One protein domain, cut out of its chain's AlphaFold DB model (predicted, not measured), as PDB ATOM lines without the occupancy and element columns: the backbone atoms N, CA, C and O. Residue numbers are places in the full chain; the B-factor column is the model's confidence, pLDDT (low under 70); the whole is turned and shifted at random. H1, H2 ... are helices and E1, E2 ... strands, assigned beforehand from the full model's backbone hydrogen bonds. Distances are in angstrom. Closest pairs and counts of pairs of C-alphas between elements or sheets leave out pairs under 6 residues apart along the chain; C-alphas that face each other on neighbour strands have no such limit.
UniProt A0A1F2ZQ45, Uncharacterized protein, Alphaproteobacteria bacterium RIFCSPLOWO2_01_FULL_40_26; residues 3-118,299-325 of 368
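AT A GLANCE: This is residues 3 to 118 and 299 to 325 of the 368 residues of an uncharacterized protein of Alphaproteobacteria bacterium RIFCSPLOWO2_01_FULL_40_26 (UniProt A0A1F2ZQ45). With little regular structure, the domain is one twisted parallel sheet, E2 E1 E3 E5 E6 E7, with H2 on one face toward E2 and loops around. E4 and E8 make a small antiparallel pair. The 143 printed residues hold two named helices and eight strands, E1 E2 E3 E4 E5 H1 E6 E7 H2 E8, 45 residues, mixed class; compact, radius of gyration of the C-alphas 14.4 A, spans 39 by 36 by 27 A.

IN THESE COORDINATES: E1, residues 3 to 7, 12.9 A, begins at C-alpha (55.124, -34.270, -22.915). E2 is 36 to 40, E3 50 to 54, E5 71 to 74, E6 96 to 99, E7 109 to 111. H1 is 88 to 91, H2 299 to 307, E4 64 to 66. E8, 317 to 319, ends at (50.855, -36.599, -9.235).

HOW THE PARTS SIT: E1 and E3 are parallel, N 4 and O 50 2.9 A apart. H2 is on the sheet, height 7.8 A; the C-alphas of Cys 36 and Ser 303 are its closest to E2, 6.4 A. E5, H1, E6 form a strand-helix-strand unit, parallel strands joined through a helix, with a right-handed crossover. In E4 and E8, N 64 and O 319 are 3.0 A apart. Every O i to N i+4 pair of H2 is within hydrogen-bond range; H1 is too short for one.

THE WHOLE: Residues 119 to 298 are cut out, gap 12.4 A. Links E1 to E2 and E5 to H1 are long. Confidence is under 70 at 26 residues, among them 8 to 21.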
ATOM      1  N   ILE A   3      56.132 -35.251 -23.306       94.00
ATOM      2  CA  ILE A   3      55.124 -34.270 -22.915       94.00
ATOM      3  C   ILE A   3      53.760 -34.951 -22.910       94.00
ATOM      4  O   ILE A   3      53.199 -35.261 -23.965       94.00
ATOM      5  N   LYS A   4      53.196 -35.140 -21.716       92.25
ATOM      6  CA  LYS A   4      51.814 -35.591 -21.555       92.25
ATOM      7  C   LYS A   4      50.880 -34.387 -21.617       92.25
ATOM      8  O   LYS A   4      51.111 -33.396 -20.927       92.25
ATOM      9  N   ILE A   5      49.825 -34.467 -22.417       89.81
ATOM     10  CA  ILE A   5      48.781 -33.447 -22.525       89.81
ATOM     11  C   ILE A   5      47.449 -34.076 -22.131       89.81
ATOM     12  O   ILE A   5      47.057 -35.074 -22.727       89.81
ATOM     13  N   SER A   6      46.740 -33.463 -21.187       86.00
ATOM     14  CA  SER A   6      45.366 -33.836 -20.833       86.00
ATOM     15  C   SER A   6      44.424 -32.669 -21.128       86.00
ATOM     16  O   SER A   6      44.614 -31.557 -20.633       86.00
ATOM     17  N   CYS A   7      43.417 -32.897 -21.965       79.12
ATOM     18  CA  CYS A   7      42.437 -31.892 -22.370       79.12
ATOM     19  C   CYS A   7      41.054 -32.525 -22.522       79.12
ATOM     20  O   CYS A   7      40.876 -33.466 -23.303       79.12
ATOM     21  N   HIS A   8      40.063 -31.956 -21.832       64.75
ATOM     22  CA  HIS A   8      38.688 -32.477 -21.814       64.75
ATOM     23  C   HIS A   8      37.653 -31.444 -22.286       64.75
ATOM     24  O   HIS A   8      36.457 -31.733 -22.294       64.75
ATOM     25  N   ASP A   9      38.088 -30.248 -22.710       50.97
ATOM     26  CA  ASP A   9      37.175 -29.226 -23.221       50.97
ATOM     27  C   ASP A   9      36.627 -29.573 -24.613       50.97
ATOM     28  O   ASP A   9      37.319 -30.067 -25.510       50.97
ATOM     29  N   THR A  10      35.336 -29.302 -24.781       41.41
ATOM     30  CA  THR A  10      34.493 -29.938 -25.798       41.41
ATOM     31  C   THR A  10      34.617 -29.388 -27.215       41.41
ATOM     32  O   THR A  10      33.980 -29.874 -28.150       41.41
ATOM     33  N   THR A  11      35.482 -28.397 -27.407       36.62
ATOM     34  CA  THR A  11      35.858 -27.906 -28.738       36.62
ATOM     35  C   THR A  11      36.915 -28.790 -29.400       36.62
ATOM     36  O   THR A  11      36.991 -28.794 -30.623       36.62
ATOM     37  N   ALA A  12      37.637 -29.606 -28.619       36.50
ATOM     38  CA  ALA A  12      38.465 -30.714 -29.098       36.50
ATOM     39  C   ALA A  12      37.801 -32.097 -28.905       36.50
ATOM     40  O   ALA A  12      38.309 -33.102 -29.402       36.50
ATOM     41  N   SER A  13      36.661 -32.176 -28.202       31.86
ATOM     42  CA  SER A  13      36.036 -33.450 -27.817       31.86
ATOM     43  C   SER A  13      35.087 -34.015 -28.876       31.86
ATOM     44  O   SER A  13      33.893 -34.168 -28.638       31.86
ATOM     45  N   TRP A  14      35.605 -34.380 -30.040       34.19
ATOM     46  CA  TRP A  14      34.948 -35.402 -30.858       34.19
ATOM     47  C   TRP A  14      36.008 -36.217 -31.594       34.19
ATOM     48  O   TRP A  14      36.188 -36.119 -32.803       34.19
ATOM     49  N   SER A  15      36.781 -36.958 -30.810       32.25
ATOM     50  CA  SER A  15      37.394 -38.231 -31.183       32.25
ATOM     51  C   SER A  15      37.831 -38.904 -29.882       32.25
ATOM     52  O   SER A  15      38.111 -38.222 -28.896       32.25
ATOM     53  N   ASP A  16      37.763 -40.230 -29.854       35.62
ATOM     54  CA  ASP A  16      38.109 -41.093 -28.725       35.62
ATOM     55  C   ASP A  16      39.364 -40.614 -27.969       35.62
ATOM     56  O   ASP A  16      40.315 -40.105 -28.562       35.62
ATOM     57  N   HIS A  17      39.358 -40.811 -26.652       39.06
ATOM     58  CA  HIS A  17      40.333 -40.348 -25.659       39.06
ATOM     59  C   HIS A  17      41.749 -40.941 -25.822       39.06
ATOM     60  O   HIS A  17      42.417 -41.170 -24.830       39.06
ATOM     61  N   ARG A  18      42.199 -41.287 -27.034       41.62
ATOM     62  CA  ARG A  18      43.428 -42.068 -27.250       41.62
ATOM     63  C   ARG A  18      44.380 -41.533 -28.316       41.62
ATOM     64  O   ARG A  18      45.521 -41.968 -28.330       41.62
ATOM     65  N   ASN A  19      43.956 -40.604 -29.174       49.81
ATOM     66  CA  ASN A  19      44.841 -39.721 -29.946       49.81
ATOM     67  C   ASN A  19      43.944 -38.785 -30.775       49.81
ATOM     68  O   ASN A  19      43.352 -39.251 -31.752       49.81
ATOM     69  N   PRO A  20      43.787 -37.489 -30.451       53.62
ATOM     70  CA  PRO A  20      43.269 -36.569 -31.444       53.62
ATOM     71  C   PRO A  20      44.266 -36.527 -32.597       53.62
ATOM     72  O   PRO A  20      45.386 -37.020 -32.521       53.62
ATOM     73  N   MET A  21      43.857 -35.904 -33.683       61.59
ATOM     74  CA  MET A  21      44.631 -35.756 -34.903       61.59
ATOM     75  C   MET A  21      45.867 -34.843 -34.693       61.59
ATOM     76  O   MET A  21      45.989 -33.831 -35.370       61.59
ATOM     77  N   ILE A  22      46.773 -35.139 -33.745       71.62
ATOM     78  CA  ILE A  22      47.998 -34.374 -33.447       71.62
ATOM     79  C   ILE A  22      48.806 -34.189 -34.733       71.62
ATOM     80  O   ILE A  22      49.274 -33.088 -35.013       71.62
ATOM     81  N   PHE A  23      48.865 -35.234 -35.566       70.25
ATOM     82  CA  PHE A  23      49.508 -35.212 -36.881       70.25
ATOM     83  C   PHE A  23      48.927 -34.162 -37.847       70.25
ATOM     84  O   PHE A  23      49.575 -33.804 -38.825       70.25
ATOM     85  N   LYS A  24      47.706 -33.649 -37.625       79.06
ATOM     86  CA  LYS A  24      47.187 -32.527 -38.422       79.06
ATOM     87  C   LYS A  24      47.893 -31.223 -38.094       79.06
ATOM     88  O   LYS A  24      47.887 -30.326 -38.924       79.06
ATOM     89  N   PHE A  25      48.474 -31.108 -36.906       85.88
ATOM     90  CA  PHE A  25      49.080 -29.884 -36.394       85.88
ATOM     91  C   PHE A  25      50.603 -29.928 -36.354       85.88
ATOM     92  O   PHE A  25      51.221 -28.886 -36.144       85.88
ATOM     93  N   LEU A  26      51.191 -31.106 -36.537       85.38
ATOM     94  CA  LEU A  26      52.627 -31.321 -36.576       85.38
ATOM     95  C   LEU A  26      53.053 -31.780 -37.981       85.38
ATOM     96  O   LEU A  26      52.286 -32.470 -38.649       85.38
ATOM     97  N   PRO A  27      54.255 -31.402 -38.442       79.00
ATOM     98  CA  PRO A  27      54.918 -32.047 -39.561       79.00
ATOM     99  C   PRO A  27      55.169 -33.485 -39.135       79.00
ATOM    100  O   PRO A  27      55.372 -33.716 -37.947       79.00
ATOM    101  N   ASN A  28      55.201 -34.421 -40.080       69.69
ATOM    102  CA  ASN A  28      55.337 -35.857 -39.809       69.69
ATOM    103  C   ASN A  28      54.178 -36.479 -38.987       69.69
ATOM    104  O   ASN A  28      53.322 -35.813 -38.410       69.69
ATOM    105  N   ARG A  29      54.112 -37.816 -38.988       70.94
ATOM    106  CA  ARG A  29      53.103 -38.595 -38.242       70.94
ATOM    107  C   ARG A  29      53.651 -39.166 -36.928       70.94
ATOM    108  O   ARG A  29      53.036 -40.055 -36.352       70.94
ATOM    109  N   GLU A  30      54.804 -38.680 -36.475       76.12
ATOM    110  CA  GLU A  30      55.549 -39.225 -35.332       76.12
ATOM    111  C   GLU A  30      55.284 -38.450 -34.034       76.12
ATOM    112  O   GLU A  30      55.832 -38.790 -32.994       76.12
ATOM    113  N   ASN A  31      54.430 -37.418 -34.065       85.12
ATOM    114  CA  ASN A  31      54.121 -36.556 -32.917       85.12
ATOM    115  C   ASN A  31      55.362 -35.881 -32.295       85.12
ATOM    116  O   ASN A  31      55.381 -35.567 -31.100       85.12
ATOM    117  N   LEU A  32      56.387 -35.638 -33.118       88.31
ATOM    118  CA  LEU A  32      57.652 -35.031 -32.718       88.31
ATOM    119  C   LEU A  32      57.736 -33.574 -33.174       88.31
ATOM    120  O   LEU A  32      57.543 -33.265 -34.351       88.31
ATOM    121  N   TRP A  33      58.112 -32.679 -32.261       91.19
ATOM    122  CA  TRP A  33      58.410 -31.281 -32.585       91.19
ATOM    123  C   TRP A  33      59.449 -30.709 -31.621       91.19
ATOM    124  O   TRP A  33      59.313 -30.842 -30.410       91.19
ATOM    125  N   ASN A  34      60.505 -30.081 -32.151       92.19
ATOM    126  CA  ASN A  34      61.578 -29.440 -31.373       92.19
ATOM    127  C   ASN A  34      62.162 -30.304 -30.228       92.19
ATOM    128  O   ASN A  34      62.495 -29.797 -29.159       92.19
ATOM    129  N   GLY A  35      62.300 -31.620 -30.443       90.81
ATOM    130  CA  GLY A  35      62.835 -32.557 -29.442       90.81
ATOM    131  C   GLY A  35      61.840 -32.970 -28.346       90.81
ATOM    132  O   GLY A  35      62.223 -33.658 -27.392       90.81
ATOM    133  N   CYS A  36      60.575 -32.573 -28.475       92.88
ATOM    134  CA  CYS A  36      59.459 -33.031 -27.661       92.88
ATOM    135  C   CYS A  36      58.674 -34.120 -28.395       92.88
ATOM    136  O   CYS A  36      58.427 -34.006 -29.595       92.88
ATOM    137  N   GLU A  37      58.266 -35.141 -27.649       92.06
ATOM    138  CA  GLU A  37      57.337 -36.185 -28.075       92.06
ATOM    139  C   GLU A  37      56.023 -35.983 -27.324       92.06
ATOM    140  O   GLU A  37      56.010 -35.910 -26.090       92.06
ATOM    141  N   PHE A  38      54.934 -35.814 -28.071       90.31
ATOM    142  CA  PHE A  38      53.646 -35.411 -27.519       90.31
ATOM    143  C   PHE A  38      52.667 -36.574 -27.425       90.31
ATOM    144  O   PHE A  38      52.365 -37.241 -28.413       90.31
ATOM    145  N   PHE A  39      52.087 -36.726 -26.238       87.00
ATOM    146  CA  PHE A  39      51.071 -37.724 -25.938       87.00
ATOM    147  C   PHE A  39      49.808 -37.025 -25.455       87.00
ATOM    148  O   PHE A  39      49.817 -36.383 -24.407       87.00
ATOM    149  N   TRP A  40      48.716 -37.126 -26.210       83.81
ATOM    150  CA  TRP A  40      47.469 -36.433 -25.891       83.81
ATOM    151  C   TRP A  40      46.405 -37.400 -25.392       83.81
ATOM    152  O   TRP A  40      45.997 -38.307 -26.116       83.81
ATOM    153  N   ASN A  41      45.912 -37.151 -24.179       80.06
ATOM    154  CA  ASN A  41      44.966 -37.992 -23.451       80.06
ATOM    155  C   ASN A  41      45.405 -39.474 -23.401       80.06
ATOM    156  O   ASN A  41      44.579 -40.360 -23.232       80.06
ATOM    157  N   ASP A  42      46.702 -39.764 -23.553       79.88
ATOM    158  CA  ASP A  42      47.208 -41.134 -23.544       79.88
ATOM    159  C   ASP A  42      47.428 -41.605 -22.100       79.88
ATOM    160  O   ASP A  42      48.416 -41.278 -21.433       79.88
ATOM    161  N   GLU A  43      46.476 -42.390 -21.603       79.56
ATOM    162  CA  GLU A  43      46.517 -42.963 -20.258       79.56
ATOM    163  C   GLU A  43      47.657 -43.976 -20.062       79.56
ATOM    164  O   GLU A  43      48.002 -44.276 -18.912       79.56
ATOM    165  N   SER A  44      48.243 -44.514 -21.139       83.06
ATOM    166  CA  SER A  44      49.373 -45.448 -21.052       83.06
ATOM    167  C   SER A  44      50.662 -44.753 -20.609       83.06
ATOM    168  O   SER A  44      51.523 -45.390 -20.000       83.06
ATOM    169  N   VAL A  45      50.756 -43.431 -20.794       88.31
ATOM    170  CA  VAL A  45      51.881 -42.615 -20.329       88.31
ATOM    171  C   VAL A  45      51.789 -42.425 -18.817       88.31
ATOM    172  O   VAL A  45      51.071 -41.557 -18.302       88.31
ATOM    173  N   LYS A  46      52.523 -43.274 -18.092       90.88
ATOM    174  CA  LYS A  46      52.610 -43.246 -16.624       90.88
ATOM    175  C   LYS A  46      53.692 -42.319 -16.094       90.88
ATOM    176  O   LYS A  46      53.568 -41.884 -14.959       90.88
ATOM    177  N   GLN A  47      54.677 -41.961 -16.911       94.38
ATOM    178  CA  GLN A  47      55.786 -41.085 -16.546       94.38
ATOM    179  C   GLN A  47      56.017 -40.067 -17.667       94.38
ATOM    180  O   GLN A  47      55.975 -40.436 -18.840       94.38
ATOM    181  N   ALA A  48      56.243 -38.801 -17.315       94.69
ATOM    182  CA  ALA A  48      56.499 -37.734 -18.282       94.69
ATOM    183  C   ALA A  48      57.480 -36.694 -17.727       94.69
ATOM    184  O   ALA A  48      57.543 -36.468 -16.517       94.69
ATOM    185  N   ASP A  49      58.205 -36.017 -18.621       95.06
ATOM    186  CA  ASP A  49      59.046 -34.874 -18.242       95.06
ATOM    187  C   ASP A  49      58.170 -33.674 -17.850       95.06
ATOM    188  O   ASP A  49      58.473 -32.953 -16.896       95.06
ATOM    189  N   TYR A  50      57.059 -33.488 -18.575       95.81
ATOM    190  CA  TYR A  50      56.062 -32.447 -18.338       95.81
ATOM    191  C   TYR A  50      54.648 -32.981 -18.506       95.81
ATOM    192  O   TYR A  50      54.379 -33.808 -19.381       95.81
ATOM    193  N   TRP A  51      53.730 -32.426 -17.715       94.50
ATOM    194  CA  TRP A  51      52.304 -32.695 -17.838       94.50
ATOM    195  C   TRP A  51      51.536 -31.390 -18.027       94.50
ATOM    196  O   TRP A  51      51.444 -30.571 -17.116       94.50
ATOM    197  N   VAL A  52      50.996 -31.186 -19.226       93.75
ATOM    198  CA  VAL A  52      50.197 -30.015 -19.592       93.75
ATOM    199  C   VAL A  52      48.718 -30.361 -19.501       93.75
ATOM    200  O   VAL A  52      48.248 -31.286 -20.154       93.75
ATOM    201  N   ILE A  53      47.966 -29.596 -18.721       90.50
ATOM    202  CA  ILE A  53      46.534 -29.789 -18.522       90.50
ATOM    203  C   ILE A  53      45.783 -28.568 -19.043       90.50
ATOM    204  O   ILE A  53      46.115 -27.434 -18.697       90.50
ATOM    205  N   ILE A  54      44.775 -28.798 -19.885       86.81
ATOM    206  CA  ILE A  54      44.041 -27.751 -20.599       86.81
ATOM    207  C   ILE A  54      42.551 -27.820 -20.261       86.81
ATOM    208  O   ILE A  54      41.894 -28.836 -20.492       86.81
ATOM    209  N   GLY A  55      41.988 -26.700 -19.804       79.94
ATOM    210  CA  GLY A  55      40.553 -26.589 -19.512       79.94
ATOM    211  C   GLY A  55      40.132 -27.276 -18.203       79.94
ATOM    212  O   GLY A  55      40.977 -27.542 -17.359       79.94
ATOM    213  N   ASP A  56      38.831 -27.545 -17.993       66.25
ATOM    214  CA  ASP A  56      38.482 -28.500 -16.922       66.25
ATOM    215  C   ASP A  56      38.755 -29.901 -17.412       66.25
ATOM    216  O   ASP A  56      38.461 -30.238 -18.560       66.25
ATOM    217  N   VAL A  57      39.164 -30.721 -16.463       56.25
ATOM    218  CA  VAL A  57      39.162 -32.165 -16.558       56.25
ATOM    219  C   VAL A  57      37.889 -32.650 -15.870       56.25
ATOM    220  O   VAL A  57      37.873 -32.976 -14.684       56.25
ATOM    221  N   ASP A  58      36.773 -32.629 -16.596       52.94
ATOM    222  CA  ASP A  58      35.576 -33.322 -16.131       52.94
ATOM    223  C   ASP A  58      35.866 -34.837 -16.182       52.94
ATOM    224  O   ASP A  58      35.992 -35.418 -17.257       52.94
ATOM    225  N   LEU A  59      35.891 -35.473 -15.003       50.78
ATOM    226  CA  LEU A  59      35.547 -36.888 -14.773       50.78
ATOM    227  C   LEU A  59      36.627 -37.984 -14.878       50.78
ATOM    228  O   LEU A  59      36.247 -39.150 -14.781       50.78
ATOM    229  N   LEU A  60      37.928 -37.690 -14.961       52.53
ATOM    230  CA  LEU A  60      38.955 -38.744 -14.859       52.53
ATOM    231  C   LEU A  60      40.008 -38.420 -13.795       52.53
ATOM    232  O   LEU A  60      40.656 -37.376 -13.832       52.53
ATOM    233  N   GLU A  61      40.172 -39.333 -12.835       64.62
ATOM    234  CA  GLU A  61      41.347 -39.376 -11.963       64.62
ATOM    235  C   GLU A  61      42.535 -39.873 -12.797       64.62
ATOM    236  O   GLU A  61      42.874 -41.055 -12.796       64.62
ATOM    237  N   GLU A  62      43.147 -38.974 -13.566       78.88
ATOM    238  CA  GLU A  62      44.415 -39.269 -14.224       78.88
ATOM    239  C   GLU A  62      45.569 -39.135 -13.227       78.88
ATOM    240  O   GLU A  62      45.578 -38.269 -12.349       78.88
ATOM    241  N   SER A  63      46.573 -39.993 -13.386       85.62
ATOM    242  CA  SER A  63      47.831 -39.893 -12.657       85.62
ATOM    243  C   SER A  63      49.025 -39.993 -13.600       85.62
ATOM    244  O   SER A  63      48.950 -40.564 -14.696       85.62
ATOM    245  N   CYS A  64      50.123 -39.376 -13.183       90.75
ATOM    246  CA  CYS A  64      51.400 -39.396 -13.878       90.75
ATOM    247  C   CYS A  64      52.533 -39.182 -12.868       90.75
ATOM    248  O   CYS A  64      52.408 -38.377 -11.941       90.75
ATOM    249  N   GLU A  65      53.641 -39.892 -13.043       94.50
ATOM    250  CA  GLU A  65      54.911 -39.593 -12.397       94.50
ATOM    251  C   GLU A  65      55.579 -38.434 -13.138       94.50
ATOM    252  O   GLU A  65      56.057 -38.575 -14.264       94.50
ATOM    253  N   VAL A  66      55.567 -37.267 -12.501       94.44
ATOM    254  CA  VAL A  66      56.072 -36.008 -13.058       94.44
ATOM    255  C   VAL A  66      56.558 -35.119 -11.916       94.44
ATOM    256  O   VAL A  66      56.089 -35.235 -10.780       94.44
ATOM    257  N   ALA A  67      57.523 -34.243 -12.181       93.81
ATOM    258  CA  ALA A  67      57.927 -33.252 -11.191       93.81
ATOM    259  C   ALA A  67      56.795 -32.227 -10.971       93.81
ATOM    260  O   ALA A  67      56.259 -31.711 -11.955       93.81
ATOM    261  N   PRO A  68      56.417 -31.894  -9.721       92.19
ATOM    262  CA  PRO A  68      55.317 -30.960  -9.450       92.19
ATOM    263  C   PRO A  68      55.463 -29.594 -10.144       92.19
ATOM    264  O   PRO A  68      54.488 -29.021 -10.625       92.19
ATOM    265  N   GLU A  69      56.688 -29.080 -10.254       92.31
ATOM    266  CA  GLU A  69      57.018 -27.837 -10.959       92.31
ATOM    267  C   GLU A  69      56.786 -27.896 -12.484       92.31
ATOM    268  O   GLU A  69      56.633 -26.850 -13.128       92.31
ATOM    269  N   ASN A  70      56.703 -29.105 -13.045       94.88
ATOM    270  CA  ASN A  70      56.502 -29.386 -14.466       94.88
ATOM    271  C   ASN A  70      55.044 -29.724 -14.813       94.88
ATOM    272  O   ASN A  70      54.738 -30.018 -15.972       94.88
ATOM    273  N   VAL A  71      54.133 -29.642 -13.838       94.69
ATOM    274  CA  VAL A  71      52.692 -29.707 -14.088       94.69
ATOM    275  C   VAL A  71      52.201 -28.313 -14.470       94.69
ATOM    276  O   VAL A  71      52.263 -27.372 -13.675       94.69
ATOM    277  N   ILE A  72      51.743 -28.160 -15.707       95.19
ATOM    278  CA  ILE A  72      51.375 -26.879 -16.308       95.19
ATOM    279  C   ILE A  72      49.869 -26.846 -16.532       95.19
ATOM    280  O   ILE A  72      49.322 -27.744 -17.161       95.19
ATOM    281  N   PHE A  73      49.211 -25.779 -16.090       93.81
ATOM    282  CA  PHE A  73      47.802 -25.543 -16.391       93.81
ATOM    283  C   PHE A  73      47.628 -24.475 -17.469       93.81
ATOM    284  O   PHE A  73      48.285 -23.432 -17.429       93.81
ATOM    285  N   MET A  74      46.721 -24.709 -18.415       93.12
ATOM    286  CA  MET A  74      46.369 -23.759 -19.467       93.12
ATOM    287  C   MET A  74      44.853 -23.606 -19.604       93.12
ATOM    288  O   MET A  74      44.094 -24.572 -19.536       93.12
ATOM    289  N   THR A  75      44.388 -22.384 -19.861       88.62
ATOM    290  CA  THR A  75      42.952 -22.106 -20.046       88.62
ATOM    291  C   THR A  75      42.597 -21.891 -21.515       88.62
ATOM    292  O   THR A  75      43.240 -21.076 -22.178       88.62
ATOM    293  N   GLY A  76      41.539 -22.546 -21.999       83.75
ATOM    294  CA  GLY A  76      41.042 -22.404 -23.377       83.75
ATOM    295  C   GLY A  76      40.029 -21.274 -23.582       83.75
ATOM    296  O   GLY A  76      39.921 -20.731 -24.676       83.75
ATOM    297  N   GLU A  77      39.309 -20.890 -22.531       82.31
ATOM    298  CA  GLU A  77      38.206 -19.927 -22.615       82.31
ATOM    299  C   GLU A  77      38.487 -18.666 -21.776       82.31
ATOM    300  O   GLU A  77      39.186 -18.734 -20.756       82.31
ATOM    301  N   PRO A  78      37.939 -17.499 -22.156       82.19
ATOM    302  CA  PRO A  78      38.086 -16.258 -21.412       82.19
ATOM    303  C   PRO A  78      37.183 -16.267 -20.175       82.19
ATOM    304  O   PRO A  78      36.147 -16.936 -20.140       82.19
ATOM    305  N   GLN A  79      37.503 -15.421 -19.195       79.50
ATOM    306  CA  GLN A  79      36.795 -15.357 -17.908       79.50
ATOM    307  C   GLN A  79      35.283 -15.073 -18.048       79.50
ATOM    308  O   GLN A  79      34.476 -15.468 -17.201       79.50
ATOM    309  N   SER A  80      34.876 -14.376 -19.116       73.38
ATOM    310  CA  SER A  80      33.469 -14.077 -19.406       73.38
ATOM    311  C   SER A  80      32.680 -15.284 -19.919       73.38
ATOM    312  O   SER A  80      31.456 -15.298 -19.795       73.38
ATOM    313  N   VAL A  81      33.360 -16.268 -20.516       72.44
ATOM    314  CA  VAL A  81      32.751 -17.481 -21.083       72.44
ATOM    315  C   VAL A  81      32.922 -18.672 -20.157       72.44
ATOM    316  O   VAL A  81      32.004 -19.483 -20.084       72.44
ATOM    317  N   ARG A  82      34.031 -18.774 -19.418       76.25
ATOM    318  CA  ARG A  82      34.268 -19.849 -18.451       76.25
ATOM    319  C   ARG A  82      35.141 -19.367 -17.300       76.25
ATOM    320  O   ARG A  82      36.178 -18.744 -17.514       76.25
ATOM    321  N   ARG A  83      34.729 -19.692 -16.075       78.38
ATOM    322  CA  ARG A  83      35.535 -19.480 -14.870       78.38
ATOM    323  C   ARG A  83      36.037 -20.825 -14.379       78.38
ATOM    324  O   ARG A  83      35.225 -21.689 -14.065       78.38
ATOM    325  N   TYR A  84      37.351 -20.969 -14.336       80.81
ATOM    326  CA  TYR A  84      38.005 -22.141 -13.768       80.81
ATOM    327  C   TYR A  84      38.067 -22.017 -12.243       80.81
ATOM    328  O   TYR A  84      37.928 -20.916 -11.695       80.81
ATOM    329  N   ASP A  85      38.242 -23.145 -11.552       82.81
ATOM    330  CA  ASP A  85      38.545 -23.122 -10.124       82.81
ATOM    331  C   ASP A  85      39.827 -22.299  -9.899       82.81
ATOM    332  O   ASP A  85      40.779 -22.336 -10.676       82.81
ATOM    333  N   ASN A  86      39.799 -21.465  -8.870       85.31
ATOM    334  CA  ASN A  86      40.860 -20.524  -8.533       85.31
ATOM    335  C   ASN A  86      41.069 -20.467  -7.006       85.31
ATOM    336  O   ASN A  86      41.525 -19.470  -6.437       85.31
ATOM    337  N   SER A  87      40.645 -21.529  -6.317       87.25
ATOM    338  CA  SER A  87      40.974 -21.791  -4.921       87.25
ATOM    339  C   SER A  87      42.472 -22.068  -4.776       87.25
ATOM    340  O   SER A  87      43.122 -22.512  -5.724       87.25
ATOM    341  N   ARG A  88      43.034 -21.803  -3.588       88.62
ATOM    342  CA  ARG A  88      44.460 -22.068  -3.319       88.62
ATOM    343  C   ARG A  88      44.775 -23.553  -3.472       88.62
ATOM    344  O   ARG A  88      45.834 -23.906  -3.975       88.62
ATOM    345  N   GLU A  89      43.829 -24.388  -3.063       88.38
ATOM    346  CA  GLU A  89      43.869 -25.839  -3.156       88.38
ATOM    347  C   GLU A  89      43.961 -26.291  -4.611       88.38
ATOM    348  O   GLU A  89      44.779 -27.149  -4.918       88.38
ATOM    349  N   PHE A  90      43.170 -25.694  -5.509       88.44
ATOM    350  CA  PHE A  90      43.194 -26.049  -6.921       88.44
ATOM    351  C   PHE A  90      44.464 -25.570  -7.623       88.44
ATOM    352  O   PHE A  90      45.166 -26.373  -8.236       88.44
ATOM    353  N   VAL A  91      44.765 -24.269  -7.540       91.69
ATOM    354  CA  VAL A  91      45.880 -23.677  -8.298       91.69
ATOM    355  C   VAL A  91      47.240 -24.131  -7.778       91.69
ATOM    356  O   VAL A  91      48.186 -24.197  -8.553       91.69
ATOM    357  N   GLY A  92      47.333 -24.493  -6.493       92.38
ATOM    358  CA  GLY A  92      48.550 -25.020  -5.871       92.38
ATOM    359  C   GLY A  92      48.966 -26.409  -6.364       92.38
ATOM    360  O   GLY A  92      50.033 -26.884  -5.990       92.38
ATOM    361  N   GLN A  93      48.151 -27.060  -7.201       92.06
ATOM    362  CA  GLN A  93      48.488 -28.337  -7.839       92.06
ATOM    363  C   GLN A  93      49.412 -28.175  -9.050       92.06
ATOM    364  O   GLN A  93      49.962 -29.163  -9.531       92.06
ATOM    365  N   PHE A  94      49.563 -26.949  -9.560       94.38
ATOM    366  CA  PHE A  94      50.292 -26.669 -10.790       94.38
ATOM    367  C   PHE A  94      51.574 -25.899 -10.493       94.38
ATOM    368  O   PHE A  94      51.572 -24.917  -9.759       94.38
ATOM    369  N   GLY A  95      52.673 -26.291 -11.129       94.69
ATOM    370  CA  GLY A  95      53.921 -25.542 -11.070       94.69
ATOM    371  C   GLY A  95      53.814 -24.176 -11.747       94.69
ATOM    372  O   GLY A  95      54.449 -23.213 -11.307       94.69
ATOM    373  N   ARG A  96      53.022 -24.077 -12.825       95.31
ATOM    374  CA  ARG A  96      52.810 -22.854 -13.619       95.31
ATOM    375  C   ARG A  96      51.419 -22.832 -14.244       95.31
ATOM    376  O   ARG A  96      50.877 -23.875 -14.600       95.31
ATOM    377  N   ILE A  97      50.890 -21.628 -14.445       95.50
ATOM    378  CA  ILE A  97      49.611 -21.396 -15.122       95.50
ATOM    379  C   ILE A  97      49.833 -20.443 -16.296       95.50
ATOM    380  O   ILE A  97      50.360 -19.349 -16.099       95.50
ATOM    381  N   PHE A  98      49.405 -20.825 -17.498       94.75
ATOM    382  CA  PHE A  98      49.411 -19.964 -18.682       94.75
ATOM    383  C   PHE A  98      47.979 -19.658 -19.119       94.75
ATOM    384  O   PHE A  98      47.187 -20.560 -19.395       94.75
ATOM    385  N   THR A  99      47.609 -18.383 -19.165       92.69
ATOM    386  CA  THR A  99      46.200 -18.006 -19.328       92.69
ATOM    387  C   THR A  99      46.034 -16.597 -19.884       92.69
ATOM    388  O   THR A  99      46.893 -15.738 -19.701       92.69
ATOM    389  N   SER A 100      44.897 -16.352 -20.535       89.88
ATOM    390  CA  SER A 100      44.436 -15.002 -20.882       89.88
ATOM    391  C   SER A 100      43.538 -14.397 -19.792       89.88
ATOM    392  O   SER A 100      43.117 -13.249 -19.907       89.88
ATOM    393  N   GLN A 101      43.227 -15.147 -18.727       89.81
ATOM    394  CA  GLN A 101      42.465 -14.658 -17.575       89.81
ATOM    395  C   GLN A 101      43.389 -13.941 -16.582       89.81
ATOM    396  O   GLN A 101      44.540 -14.323 -16.390       89.81
ATOM    397  N   HIS A 102      42.884 -12.894 -15.930       87.56
ATOM    398  CA  HIS A 102      43.703 -12.009 -15.086       87.56
ATOM    399  C   HIS A 102      43.485 -12.194 -13.583       87.56
ATOM    400  O   HIS A 102      44.076 -11.471 -12.788       87.56
ATOM    401  N   ASP A 103      42.616 -13.116 -13.174       87.88
ATOM    402  CA  ASP A 103      42.185 -13.267 -11.785       87.88
ATOM    403  C   ASP A 103      42.813 -14.459 -11.054       87.88
ATOM    404  O   ASP A 103      42.545 -14.623  -9.862       87.88
ATOM    405  N   PHE A 104      43.657 -15.267 -11.713       89.88
ATOM    406  CA  PHE A 104      44.307 -16.426 -11.092       89.88
ATOM    407  C   PHE A 104      45.184 -16.045  -9.891       89.88
ATOM    408  O   PHE A 104      46.035 -15.160  -9.965       89.88
ATOM    409  N   ARG A 105      44.997 -16.753  -8.773       90.12
ATOM    410  CA  ARG A 105      45.674 -16.522  -7.488       90.12
ATOM    411  C   ARG A 105      46.848 -17.482  -7.304       90.12
ATOM    412  O   ARG A 105      46.876 -18.255  -6.350       90.12
ATOM    413  N   HIS A 106      47.806 -17.430  -8.223       94.44
ATOM    414  CA  HIS A 106      49.012 -18.256  -8.201       94.44
ATOM    415  C   HIS A 106      50.253 -17.386  -8.447       94.44
ATOM    416  O   HIS A 106      50.184 -16.398  -9.172       94.44
ATOM    417  N   GLU A 107      51.393 -17.728  -7.845       93.94
ATOM    418  CA  GLU A 107      52.614 -16.906  -7.948       93.94
ATOM    419  C   GLU A 107      53.245 -16.956  -9.346       93.94
ATOM    420  O   GLU A 107      53.906 -16.017  -9.779       93.94
ATOM    421  N   LYS A 108      53.023 -18.057 -10.069       95.38
ATOM    422  CA  LYS A 108      53.578 -18.313 -11.404       95.38
ATOM    423  C   LYS A 108      52.468 -18.350 -12.454       95.38
ATOM    424  O   LYS A 108      52.168 -19.414 -13.001       95.38
ATOM    425  N   VAL A 109      51.816 -17.207 -12.664       95.75
ATOM    426  CA  VAL A 109      50.816 -17.000 -13.725       95.75
ATOM    427  C   VAL A 109      51.450 -16.197 -14.851       95.75
ATOM    428  O   VAL A 109      51.974 -15.108 -14.627       95.75
ATOM    429  N   PHE A 110      51.374 -16.721 -16.068       94.69
ATOM    430  CA  PHE A 110      51.952 -16.113 -17.257       94.69
ATOM    431  C   PHE A 110      50.850 -15.791 -18.277       94.69
ATOM    432  O   PHE A 110      50.083 -16.686 -18.649       94.69
ATOM    433  N   PRO A 111      50.756 -14.536 -18.755       93.00
ATOM    434  CA  PRO A 111      49.825 -14.174 -19.816       93.00
ATOM    435  C   PRO A 111      50.106 -14.956 -21.101       93.00
ATOM    436  O   PRO A 111      51.223 -14.929 -21.623       93.00
ATOM    437  N   MET A 112      49.089 -15.627 -21.632       91.69
ATOM    438  CA  MET A 112      49.180 -16.380 -22.880       91.69
ATOM    439  C   MET A 112      47.824 -16.435 -23.576       91.69
ATOM    440  O   MET A 112      46.775 -16.492 -22.930       91.69
ATOM    441  N   ARG A 113      47.844 -16.470 -24.910       91.75
ATOM    442  CA  ARG A 113      46.648 -16.789 -25.691       91.75
ATOM    443  C   ARG A 113      46.090 -18.173 -25.317       91.75
ATOM    444  O   ARG A 113      46.860 -19.035 -24.890       91.75
ATOM    445  N   PRO A 114      44.792 -18.431 -25.543       90.06
ATOM    446  CA  PRO A 114      44.254 -19.784 -25.482       90.06
ATOM    447  C   PRO A 114      45.072 -20.784 -26.325       90.06
ATOM    448  O   PRO A 114      45.413 -20.450 -27.462       90.06
ATOM    449  N   PRO A 115      45.368 -21.998 -25.823       87.56
ATOM    450  CA  PRO A 115      46.176 -23.014 -26.509       87.56
ATOM    451  C   PRO A 115      45.394 -23.720 -27.636       87.56
ATOM    452  O   PRO A 115      45.142 -24.920 -27.591       87.56
ATOM    453  N   LEU A 116      44.968 -22.963 -28.647       86.69
ATOM    454  CA  LEU A 116      44.131 -23.444 -29.752       86.69
ATOM    455  C   LEU A 116      44.892 -23.398 -31.083       86.69
ATOM    456  O   LEU A 116      45.615 -22.434 -31.340       86.69
ATOM    457  N   ASN A 117      44.700 -24.413 -31.925       88.81
ATOM    458  CA  ASN A 117      45.160 -24.456 -33.320       88.81
ATOM    459  C   ASN A 117      43.985 -24.187 -34.286       88.81
ATOM    460  O   ASN A 117      42.963 -23.630 -33.883       88.81
ATOM    461  N   TRP A 118      44.135 -24.541 -35.564       88.75
ATOM    462  CA  TRP A 118      43.084 -24.408 -36.572       88.75
ATOM    463  C   TRP A 118      42.041 -25.525 -36.511       88.75
ATOM    464  O   TRP A 118      42.322 -26.653 -36.120       88.75
ATOM    465  N   PHE A 299      51.765 -26.794 -30.060       92.00
ATOM    466  CA  PHE A 299      52.871 -27.700 -29.734       92.00
ATOM    467  C   PHE A 299      54.220 -26.973 -29.699       92.00
ATOM    468  O   PHE A 299      55.067 -27.266 -28.849       92.00
ATOM    469  N   ASN A 300      54.403 -25.968 -30.563       94.06
ATOM    470  CA  ASN A 300      55.579 -25.105 -30.507       94.06
ATOM    471  C   ASN A 300      55.602 -24.266 -29.227       94.06
ATOM    472  O   ASN A 300      56.640 -24.189 -28.582       94.06
ATOM    473  N   LEU A 301      54.459 -23.705 -28.812       92.44
ATOM    474  CA  LEU A 301      54.363 -22.933 -27.570       92.44
ATOM    475  C   LEU A 301      54.773 -23.770 -26.354       92.44
ATOM    476  O   LEU A 301      55.548 -23.296 -25.527       92.44
ATOM    477  N   ILE A 302      54.318 -25.025 -26.258       93.69
ATOM    478  CA  ILE A 302      54.776 -25.924 -25.187       93.69
ATOM    479  C   ILE A 302      56.274 -26.189 -25.310       93.69
ATOM    480  O   ILE A 302      56.985 -26.087 -24.314       93.69
ATOM    481  N   SER A 303      56.756 -26.499 -26.515       94.12
ATOM    482  CA  SER A 303      58.174 -26.783 -26.754       94.12
ATOM    483  C   SER A 303      59.074 -25.618 -26.331       94.12
ATOM    484  O   SER A 303      60.103 -25.839 -25.703       94.12
ATOM    485  N   GLU A 304      58.671 -24.377 -26.611       93.38
ATOM    486  CA  GLU A 304      59.380 -23.174 -26.169       93.38
ATOM    487  C   GLU A 304      59.335 -23.005 -24.646       93.38
ATOM    488  O   GLU A 304      60.349 -22.653 -24.044       93.38
ATOM    489  N   ILE A 305      58.193 -23.275 -24.002       92.12
ATOM    490  CA  ILE A 305      58.079 -23.216 -22.537       92.12
ATOM    491  C   ILE A 305      59.074 -24.186 -21.889       92.12
ATOM    492  O   ILE A 305      59.818 -23.781 -20.998       92.12
ATOM    493  N   VAL A 306      59.118 -25.438 -22.350       92.12
ATOM    494  CA  VAL A 306      59.956 -26.477 -21.732       92.12
ATOM    495  C   VAL A 306      61.433 -26.353 -22.111       92.12
ATOM    496  O   VAL A 306      62.300 -26.639 -21.292       92.12
ATOM    497  N   ALA A 307      61.756 -25.871 -23.315       89.69
ATOM    498  CA  ALA A 307      63.144 -25.654 -23.733       89.69
ATOM    499  C   ALA A 307      63.843 -24.545 -22.928       89.69
ATOM    500  O   ALA A 307      65.067 -24.562 -22.798       89.69
ATOM    501  N   ASN A 308      63.075 -23.595 -22.387       82.12
ATOM    502  CA  ASN A 308      63.586 -22.494 -21.569       82.12
ATOM    503  C   ASN A 308      63.790 -22.865 -20.090       82.12
ATOM    504  O   ASN A 308      64.331 -22.056 -19.329       82.12
ATOM    505  N   ASP A 309      63.388 -24.063 -19.665       84.75
ATOM    506  CA  ASP A 309      63.601 -24.503 -18.293       84.75
ATOM    507  C   ASP A 309      65.058 -24.926 -18.067       84.75
ATOM    508  O   ASP A 309      65.701 -25.581 -18.893       84.75
ATOM    509  N   LYS A 310      65.604 -24.565 -16.901       67.00
ATOM    510  CA  LYS A 310      66.913 -25.074 -16.481       67.00
ATOM    511  C   LYS A 310      66.796 -26.580 -16.261       67.00
ATOM    512  O   LYS A 310      65.993 -27.015 -15.443       67.00
ATOM    513  N   LYS A 311      67.652 -27.350 -16.935       62.22
ATOM    514  CA  LYS A 311      67.793 -28.801 -16.753       62.22
ATOM    515  C   LYS A 311      68.435 -29.116 -15.397       62.22
ATOM    516  O   LYS A 311      69.622 -29.418 -15.322       62.22
ATOM    517  N   LEU A 312      67.676 -28.968 -14.320       62.28
ATOM    518  CA  LEU A 312      67.947 -29.686 -13.079       62.28
ATOM    519  C   LEU A 312      67.371 -31.094 -13.232       62.28
ATOM    520  O   LEU A 312      66.384 -31.258 -13.944       62.28
ATOM    521  N   GLU A 313      67.978 -32.099 -12.597       72.75
ATOM    522  CA  GLU A 313      67.374 -33.433 -12.565       72.75
ATOM    523  C   GLU A 313      66.029 -33.352 -11.819       72.75
ATOM    524  O   GLU A 313      66.014 -33.006 -10.632       72.75
ATOM    525  N   PRO A 314      64.894 -33.589 -12.502       77.94
ATOM    526  CA  PRO A 314      63.581 -33.413 -11.902       77.94
ATOM    527  C   PRO A 314      63.311 -34.520 -10.880       77.94
ATOM    528  O   PRO A 314      63.513 -35.703 -11.155       77.94
ATOM    529  N   VAL A 315      62.797 -34.154  -9.702       82.88
ATOM    530  CA  VAL A 315      62.345 -35.139  -8.710       82.88
ATOM    531  C   VAL A 315      60.912 -35.534  -9.039       82.88
ATOM    532  O   VAL A 315      59.960 -34.830  -8.690       82.88
ATOM    533  N   LEU A 316      60.764 -36.669  -9.718       85.31
ATOM    534  CA  LEU A 316      59.461 -37.200 -10.106       85.31
ATOM    535  C   LEU A 316      58.642 -37.584  -8.873       85.31
ATOM    536  O   LEU A 316      59.147 -38.195  -7.928       85.31
ATOM    537  N   LYS A 317      57.357 -37.221  -8.887       85.56
ATOM    538  CA  LYS A 317      56.398 -37.604  -7.852       85.56
ATOM    539  C   LYS A 317      55.123 -38.138  -8.495       85.56
ATOM    540  O   LYS A 317      54.691 -37.587  -9.513       85.56
ATOM    541  N   PRO A 318      54.477 -39.149  -7.889       84.62
ATOM    542  CA  PRO A 318      53.120 -39.512  -8.258       84.62
ATOM    543  C   PRO A 318      52.216 -38.293  -8.088       84.62
ATOM    544  O   PRO A 318      52.017 -37.801  -6.974       84.62
ATOM    545  N   THR A 319      51.704 -37.785  -9.201       83.56
ATOM    546  CA  THR A 319      50.855 -36.599  -9.235       83.56
ATOM    547  C   THR A 319      49.499 -36.985  -9.805       83.56
ATOM    548  O   THR A 319      49.416 -37.708 -10.795       83.56
ATOM    549  N   ALA A 320      48.432 -36.527  -9.153       80.69
ATOM    550  CA  ALA A 320      47.048 -36.746  -9.566       80.69
ATOM    551  C   ALA A 320      46.239 -35.471  -9.270       80.69
ATOM    552  O   ALA A 320      45.671 -35.346  -8.176       80.69
ATOM    553  N   PRO A 321      46.258 -34.478 -10.180       77.75
ATOM    554  CA  PRO A 321      45.537 -33.232  -9.999       77.75
ATOM    555  C   PRO A 321      44.036 -33.500  -9.883       77.75
ATOM    556  O   PRO A 321      43.436 -34.210 -10.687       77.75
ATOM    557  N   ARG A 322      43.426 -32.931  -8.851       76.62
ATOM    558  CA  ARG A 322      42.007 -33.046  -8.545       76.62
ATOM    559  C   ARG A 322      41.272 -31.836  -9.085       76.62
ATOM    560  O   ARG A 322      41.579 -30.694  -8.737       76.62
ATOM    561  N   PHE A 323      40.249 -32.112  -9.878       70.31
ATOM    562  CA  PHE A 323      39.338 -31.109 -10.403       70.31
ATOM    563  C   PHE A 323      38.048 -31.166  -9.599       70.31
ATOM    564  O   PHE A 323      37.430 -32.221  -9.440       70.31
ATOM    565  N   SER A 324      37.660 -30.026  -9.033       56.00
ATOM    566  CA  SER A 324      36.377 -29.902  -8.360       56.00
ATOM    567  C   SER A 324      35.344 -29.432  -9.383       56.00
ATOM    568  O   SER A 324      35.569 -28.470 -10.116       56.00
ATOM    569  N   ILE A 325      34.187 -30.100  -9.453       53.34
ATOM    570  CA  ILE A 325      33.079 -29.564 -10.248       53.34
ATOM    571  C   ILE A 325      32.603 -28.308  -9.526       53.34
ATOM    572  O   ILE A 325      31.882 -28.397  -8.524       53.34
TER     573      ILE A 325